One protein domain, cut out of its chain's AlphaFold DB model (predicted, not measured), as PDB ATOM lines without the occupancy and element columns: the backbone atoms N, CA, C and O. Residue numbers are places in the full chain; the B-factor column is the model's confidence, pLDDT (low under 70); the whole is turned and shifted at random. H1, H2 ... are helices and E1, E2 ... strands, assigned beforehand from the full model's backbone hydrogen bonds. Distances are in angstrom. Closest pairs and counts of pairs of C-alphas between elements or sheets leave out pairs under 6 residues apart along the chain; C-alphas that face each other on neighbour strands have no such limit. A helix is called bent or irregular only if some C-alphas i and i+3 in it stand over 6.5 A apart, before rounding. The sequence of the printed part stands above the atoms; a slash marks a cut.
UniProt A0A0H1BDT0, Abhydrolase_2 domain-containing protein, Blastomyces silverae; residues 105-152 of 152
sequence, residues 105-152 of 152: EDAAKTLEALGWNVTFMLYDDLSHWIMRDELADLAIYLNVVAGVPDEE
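What this domain is: This is residues 105 to 152 of the 152 residues of the protein "Abhydrolase_2 domain-containing protein" of Blastomyces silverae (UniProt A0A0H1BDT0). Helix H1, strand E1 and helix H2 stand side by side in one flat, loose row, the chain running along H1, back along E1 and then along H2 again, as a flat zigzag of three strokes. E1 is the middle stroke, with H1 beside it on one side and H2 on the other, and the last residues, 145 to 152, form a tail that leads away from the end of H2. The printed part has 48 residues with two named helices and one named strand, in the order H1, E1, H2; E1 pairs with no named strand. The class is mixed, helices and strands. The whole is loose, with a radius of gyration of the C-alphas of 12.9 A, and flat, spanning 38 by 28 by 12 A.

Where its parts are: H1 is residues 105 to 113, 12.3 A from first to last C-alpha; it begins at C-alpha 105 at (-2.446, -32.852, -27.106). After residues 114 to 117, strand E1 takes residues 118 to 123, 16.4 A long, from C-alpha 118 at (-7.615, -42.109, -28.475) to C-alpha 123 at (-1.778, -30.788, -38.857). Residues 124 to 131 follow. H2 is residues 132 to 144, the longest helix by residues, 18.4 A from first to last C-alpha; it ends at C-alpha 144 at (-10.935, -48.695, -40.204).

How they stand to each other: H1 and E1 have 6 pairs of C-alphas within 8 A, and their closest C-alphas, those of Glu 112 and Val 118, are 6.0 A apart. The centres of H1 and E1 are 10.6 A apart. E1 and H2 have 1 pair of C-alphas within 8 A, those of Tyr 123 and Glu 134, 7.8 A apart, and their centres are 11.4 A apart. H1 and H2 are apart, with no C-alpha of the one within 8 A of the other. In H1 and H2 every O i to N i+4 pair is within hydrogen-bond range, and neither helix is bent.

The domain as a whole: The two C-alphas farthest apart are those of Asp 106 and Glu 152, at 37.8 A, and the first and last printed C-alphas, of Glu 105 and Glu 152, are 35.3 A apart. The link from H1 to E1 is tight, with 4 residues, and the link from E1 to H2 is short, with 8; no link is long. The printed part has no cut and ends at residue 152, the chain's last residue. The mean pLDDT of the printed part is 89.9, and the model's confidence is low, under 70, at residue 152.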
ATOM      1  N   GLU A 105      -3.434 -31.852 -27.524       94.31
ATOM      2  CA  GLU A 105      -2.446 -32.852 -27.106       94.31
ATOM      3  C   GLU A 105      -2.667 -33.285 -25.648       94.31
ATOM      4  O   GLU A 105      -2.710 -34.475 -25.328       94.31
ATOM      5  N   ASP A 106      -2.871 -32.317 -24.760       94.31
ATOM      6  CA  ASP A 106      -3.142 -32.547 -23.347       94.31
ATOM      7  C   ASP A 106      -4.470 -33.289 -23.121       94.31
ATOM      8  O   ASP A 106      -4.562 -34.173 -22.261       94.31
ATOM      9  N   ALA A 107      -5.499 -32.967 -23.910       92.94
ATOM     10  CA  ALA A 107      -6.768 -33.684 -23.912       92.94
ATOM     11  C   ALA A 107      -6.582 -35.157 -24.298       92.94
ATOM     12  O   ALA A 107      -7.108 -36.036 -23.612       92.94
ATOM     13  N   ALA A 108      -5.817 -35.424 -25.362       94.06
ATOM     14  CA  ALA A 108      -5.532 -36.781 -25.812       94.06
ATOM     15  C   ALA A 108      -4.803 -37.584 -24.730       94.06
ATOM     16  O   ALA A 108      -5.306 -38.625 -24.310       94.06
ATOM     17  N   LYS A 109      -3.707 -37.044 -24.181       93.38
ATOM     18  CA  LYS A 109      -2.935 -37.688 -23.105       93.38
ATOM     19  C   LYS A 109      -3.781 -37.975 -21.871       93.38
ATOM     20  O   LYS A 109      -3.667 -39.043 -21.276       93.38
ATOM     21  N   THR A 110      -4.642 -37.035 -21.480       91.88
ATOM     22  CA  THR A 110      -5.513 -37.208 -20.310       91.88
ATOM     23  C   THR A 110      -6.512 -38.344 -20.536       91.88
ATOM     24  O   THR A 110      -6.704 -39.182 -19.660       91.88
ATOM     25  N   LEU A 111      -7.144 -38.405 -21.710       90.12
ATOM     26  CA  LEU A 111      -8.109 -39.457 -22.032       90.12
ATOM     27  C   LEU A 111      -7.440 -40.833 -22.174       90.12
ATOM     28  O   LEU A 111      -7.987 -41.820 -21.678       90.12
ATOM     29  N   GLU A 112      -6.252 -40.902 -22.774       90.44
ATOM     30  CA  GLU A 112      -5.445 -42.129 -22.832       90.44
ATOM     31  C   GLU A 112      -5.058 -42.615 -21.434       90.44
ATOM     32  O   GLU A 112      -5.253 -43.787 -21.117       90.44
ATOM     33  N   ALA A 113      -4.591 -41.711 -20.564       88.56
ATOM     34  CA  ALA A 113      -4.218 -42.036 -19.188       88.56
ATOM     35  C   ALA A 113      -5.395 -42.590 -18.376       88.56
ATOM     36  O   ALA A 113      -5.218 -43.474 -17.543       88.56
ATOM     37  N   LEU A 114      -6.612 -42.114 -18.645       86.38
ATOM     38  CA  LEU A 114      -7.815 -42.631 -18.005       86.38
ATOM     39  C   LEU A 114      -8.314 -43.961 -18.613       86.38
ATOM     40  O   LEU A 114      -9.271 -44.540 -18.094       86.38
ATOM     41  N   GLY A 115      -7.691 -44.455 -19.686       86.00
ATOM     42  CA  GLY A 115      -7.972 -45.759 -20.291       86.00
ATOM     43  C   GLY A 115      -8.881 -45.734 -21.523       86.00
ATOM     44  O   GLY A 115      -9.418 -46.781 -21.895       86.00
ATOM     45  N   TRP A 116      -9.089 -44.577 -22.159       88.12
ATOM     46  CA  TRP A 116      -9.773 -44.506 -23.454       88.12
ATOM     47  C   TRP A 116      -8.819 -44.793 -24.617       88.12
ATOM     48  O   TRP A 116      -7.635 -44.478 -24.566       88.12
ATOM     49  N   ASN A 117      -9.362 -45.354 -25.701       90.00
ATOM     50  CA  ASN A 117      -8.638 -45.490 -26.962       90.00
ATOM     51  C   ASN A 117      -8.745 -44.181 -27.752       90.00
ATOM     52  O   ASN A 117      -9.820 -43.877 -28.275       90.00
ATOM     53  N   VAL A 118      -7.656 -43.419 -27.820       93.19
ATOM     54  CA  VAL A 118      -7.615 -42.109 -28.475       93.19
ATOM     55  C   VAL A 118      -6.654 -42.147 -29.660       93.19
ATOM     56  O   VAL A 118      -5.645 -42.839 -29.655       93.19
ATOM     57  N   THR A 119      -6.976 -41.407 -30.713       94.88
ATOM     58  CA  THR A 119      -6.068 -41.123 -31.824       94.88
ATOM     59  C   THR A 119      -5.978 -39.618 -31.986       94.88
ATOM     60  O   THR A 119      -6.990 -38.971 -32.256       94.88
ATOM     61  N   PHE A 120      -4.778 -39.073 -31.793       95.50
ATOM     62  CA  PHE A 120      -4.500 -37.649 -31.930       95.50
ATOM     63  C   PHE A 120      -3.803 -37.353 -33.261       95.50
ATOM     64  O   PHE A 120      -2.785 -37.964 -33.577       95.50
ATOM     65  N   MET A 121      -4.348 -36.405 -34.023       94.81
ATOM     66  CA  MET A 121      -3.815 -35.938 -35.301       94.81
ATOM     67  C   MET A 121      -3.495 -34.447 -35.210       94.81
ATOM     68  O   MET A 121      -4.378 -33.632 -34.940       94.81
ATOM     69  N   LEU A 122      -2.242 -34.086 -35.469       94.44
ATOM     70  CA  LEU A 122      -1.796 -32.698 -35.533       94.44
ATOM     71  C   LEU A 122      -1.445 -32.346 -36.979       94.44
ATOM     72  O   LEU A 122      -0.678 -33.064 -37.617       94.44
ATOM     73  N   TYR A 123      -2.001 -31.247 -37.485       94.56
ATOM     74  CA  TYR A 123      -1.778 -30.788 -38.857       94.56
ATOM     75  C   TYR A 123      -0.946 -29.501 -38.860       94.56
ATOM     76  O   TYR A 123      -1.429 -28.455 -38.421       94.56
ATOM     77  N   ASP A 124       0.286 -29.581 -39.368       92.81
ATOM     78  CA  ASP A 124       1.297 -28.513 -39.273       92.81
ATOM     79  C   ASP A 124       0.881 -27.194 -39.941       92.81
ATOM     80  O   ASP A 124       1.159 -26.122 -39.414       92.81
ATOM     81  N   ASP A 125       0.167 -27.263 -41.068       91.06
ATOM     82  CA  ASP A 125      -0.239 -26.091 -41.860       91.06
ATOM     83  C   ASP A 125      -1.694 -25.647 -41.594       91.06
ATOM     84  O   ASP A 125      -2.244 -24.788 -42.292       91.06
ATOM     85  N   LEU A 126      -2.355 -26.243 -40.596       89.44
ATOM     86  CA  LEU A 126      -3.764 -26.005 -40.293       89.44
ATOM     87  C   LEU A 126      -3.915 -25.022 -39.128       89.44
ATOM     88  O   LEU A 126      -3.280 -25.168 -38.088       89.44
ATOM     89  N   SER A 127      -4.798 -24.038 -39.292       89.75
ATOM     90  CA  SER A 127      -5.216 -23.121 -38.220       89.75
ATOM     91  C   SER A 127      -6.599 -23.533 -37.683       89.75
ATOM     92  O   SER A 127      -6.953 -24.706 -37.733       89.75
ATOM     93  N   HIS A 128      -7.426 -22.605 -37.194       90.81
ATOM     94  CA  HIS A 128      -8.742 -22.899 -36.601       90.81
ATOM     95  C   HIS A 128      -9.844 -23.211 -37.640       90.81
ATOM     96  O   HIS A 128     -10.906 -22.588 -37.668       90.81
ATOM     97  N   TRP A 129      -9.588 -24.134 -38.565       88.56
ATOM     98  CA  TRP A 129     -10.544 -24.551 -39.595       88.56
ATOM     99  C   TRP A 129     -10.371 -26.037 -39.938       88.56
ATOM    100  O   TRP A 129      -9.718 -26.773 -39.200       88.56
ATOM    101  N   ILE A 130     -11.046 -26.506 -40.988       88.19
ATOM    102  CA  ILE A 130     -11.026 -27.911 -41.418       88.19
ATOM    103  C   ILE A 130     -10.404 -28.006 -42.808       88.19
ATOM    104  O   ILE A 130     -10.915 -27.385 -43.744       88.19
ATOM    105  N   MET A 131      -9.351 -28.809 -42.960       89.50
ATOM    106  CA  MET A 131      -8.725 -29.067 -44.263       89.50
ATOM    107  C   MET A 131      -9.211 -30.367 -44.908       89.50
ATOM    108  O   MET A 131      -9.818 -31.227 -44.276       89.50
ATOM    109  N   ARG A 132      -8.940 -30.515 -46.209       92.06
ATOM    110  CA  ARG A 132      -9.340 -31.703 -46.978       92.06
ATOM    111  C   ARG A 132      -8.665 -32.977 -46.480       92.06
ATOM    112  O   ARG A 132      -9.329 -34.005 -46.431       92.06
ATOM    113  N   ASP A 133      -7.392 -32.888 -46.111       92.44
ATOM    114  CA  ASP A 133      -6.630 -34.048 -45.643       92.44
ATOM    115  C   ASP A 133      -7.154 -34.517 -44.278       92.44
ATOM    116  O   ASP A 133      -7.408 -35.702 -44.106       92.44
ATOM    117  N   GLU A 134      -7.497 -33.582 -43.380       92.62
ATOM    118  CA  GLU A 134      -8.164 -33.888 -42.105       92.62
ATOM    119  C   GLU A 134      -9.472 -34.670 -42.305       92.62
ATOM    120  O   GLU A 134      -9.746 -35.630 -41.586       92.62
ATOM    121  N   LEU A 135     -10.283 -34.289 -43.297       92.81
ATOM    122  CA  LEU A 135     -11.519 -35.010 -43.614       92.81
ATOM    123  C   LEU A 135     -11.259 -36.395 -44.215       92.81
ATOM    124  O   LEU A 135     -12.022 -37.321 -43.941       92.81
ATOM    125  N   ALA A 136     -10.216 -36.540 -45.034       93.88
ATOM    126  CA  ALA A 136      -9.828 -37.832 -45.588       93.88
ATOM    127  C   ALA A 136      -9.366 -38.786 -44.475       93.88
ATOM    128  O   ALA A 136      -9.829 -39.924 -44.416       93.88
ATOM    129  N   ASP A 137      -8.544 -38.297 -43.547       94.62
ATOM    130  CA  ASP A 137      -8.076 -39.064 -42.394       94.62
ATOM    131  C   ASP A 137      -9.225 -39.421 -41.444       94.62
ATOM    132  O   ASP A 137      -9.291 -40.548 -40.952       94.62
ATOM    133  N   LEU A 138     -10.185 -38.511 -41.238       93.31
ATOM    134  CA  LEU A 138     -11.398 -38.808 -40.476       93.31
ATOM    135  C   LEU A 138     -12.240 -39.906 -41.143       93.31
ATOM    136  O   LEU A 138     -12.720 -40.805 -40.456       93.31
ATOM    137  N   ALA A 139     -12.415 -39.869 -42.466       92.81
ATOM    138  CA  ALA A 139     -13.141 -40.913 -43.190       92.81
ATOM    139  C   ALA A 139     -12.444 -42.279 -43.059       92.81
ATOM    140  O   ALA A 139     -13.094 -43.281 -42.759       92.81
ATOM    141  N   ILE A 140     -11.112 -42.308 -43.189       93.44
ATOM    142  CA  ILE A 140     -10.305 -43.515 -42.970       93.44
ATOM    143  C   ILE A 140     -10.477 -44.019 -41.535       93.44
ATOM    144  O   ILE A 140     -10.692 -45.213 -41.325       93.44
ATOM    145  N   TYR A 141     -10.422 -43.127 -40.547       93.75
ATOM    146  CA  TYR A 141     -10.611 -43.482 -39.146       93.75
ATOM    147  C   TYR A 141     -11.992 -44.095 -38.892       93.75
ATOM    148  O   TYR A 141     -12.104 -45.127 -38.226       93.75
ATOM    149  N   LEU A 142     -13.049 -43.494 -39.441       92.75
ATOM    150  CA  LEU A 142     -14.412 -43.999 -39.291       92.75
ATOM    151  C   LEU A 142     -14.560 -45.405 -39.881       92.75
ATOM    152  O   LEU A 142     -15.150 -46.270 -39.235       92.75
ATOM    153  N   ASN A 143     -13.975 -45.655 -41.049       92.25
ATOM    154  CA  ASN A 143     -14.027 -46.960 -41.697       92.25
ATOM    155  C   ASN A 143     -13.187 -48.010 -40.948       92.25
ATOM    156  O   ASN A 143     -13.696 -49.044 -40.517       92.25
ATOM    157  N   VAL A 144     -11.908 -47.714 -40.708       91.69
ATOM    158  CA  VAL A 144     -10.935 -48.695 -40.204       91.69
ATOM    159  C   VAL A 144     -11.024 -48.897 -38.692       91.69
ATOM    160  O   VAL A 144     -10.892 -50.024 -38.216       91.69
ATOM    161  N   VAL A 145     -11.222 -47.822 -37.924       89.38
ATOM    162  CA  VAL A 145     -11.170 -47.859 -36.453       89.38
ATOM    163  C   VAL A 145     -12.567 -47.937 -35.851       89.38
ATOM    164  O   VAL A 145     -12.804 -48.756 -34.962       89.38
ATOM    165  N   ALA A 146     -13.502 -47.110 -36.326       87.50
ATOM    166  CA  ALA A 146     -14.872 -47.118 -35.811       87.50
ATOM    167  C   ALA A 146     -15.763 -48.196 -36.458       87.50
ATOM    168  O   ALA A 146     -16.828 -48.499 -35.915       87.50
ATOM    169  N   GLY A 147     -15.331 -48.802 -37.570       88.00
ATOM    170  CA  GLY A 147     -16.063 -49.866 -38.263       88.00
ATOM    171  C   GLY A 147     -17.322 -49.382 -38.986       88.00
ATOM    172  O   GLY A 147     -18.280 -50.144 -39.116       88.00
ATOM    173  N   VAL A 148     -17.355 -48.116 -39.408       86.62
ATOM    174  CA  VAL A 148     -18.456 -47.535 -40.182       86.62
ATOM    175  C   VAL A 148     -18.241 -47.864 -41.664       86.62
ATOM    176  O   VAL A 148     -17.260 -47.394 -42.234       86.62
ATOM    177  N   PRO A 149     -19.108 -48.668 -42.302       82.19
ATOM    178  CA  PRO A 149     -18.937 -49.021 -43.707       82.19
ATOM    179  C   PRO A 149     -19.149 -47.806 -44.619       82.19
ATOM    180  O   PRO A 149     -19.955 -46.927 -44.302       82.19
ATOM    181  N   ASP A 150     -18.464 -47.790 -45.762       78.06
ATOM    182  CA  ASP A 150     -18.740 -46.829 -46.832       78.06
ATOM    183  C   ASP A 150     -20.151 -47.082 -47.408       78.06
ATOM    184  O   ASP A 150     -20.605 -48.230 -47.464       78.06
ATOM    185  N   GLU A 151     -20.862 -46.027 -47.818       72.06
ATOM    186  CA  GLU A 151     -22.126 -46.188 -48.550       72.06
ATOM    187  C   GLU A 151     -21.846 -46.847 -49.918       72.06
ATOM    188  O   GLU A 151     -20.997 -46.362 -50.668       72.06
ATOM    189  N   GLU A 152     -22.531 -47.964 -50.210       55.41
ATOM    190  CA  GLU A 152     -22.478 -48.690 -51.499       55.41
ATOM    191  C   GLU A 152     -23.032 -47.881 -52.683       55.41
ATOM    192  O   GLU A 152     -24.101 -47.239 -52.537       55.41
TER     193      GLU A 152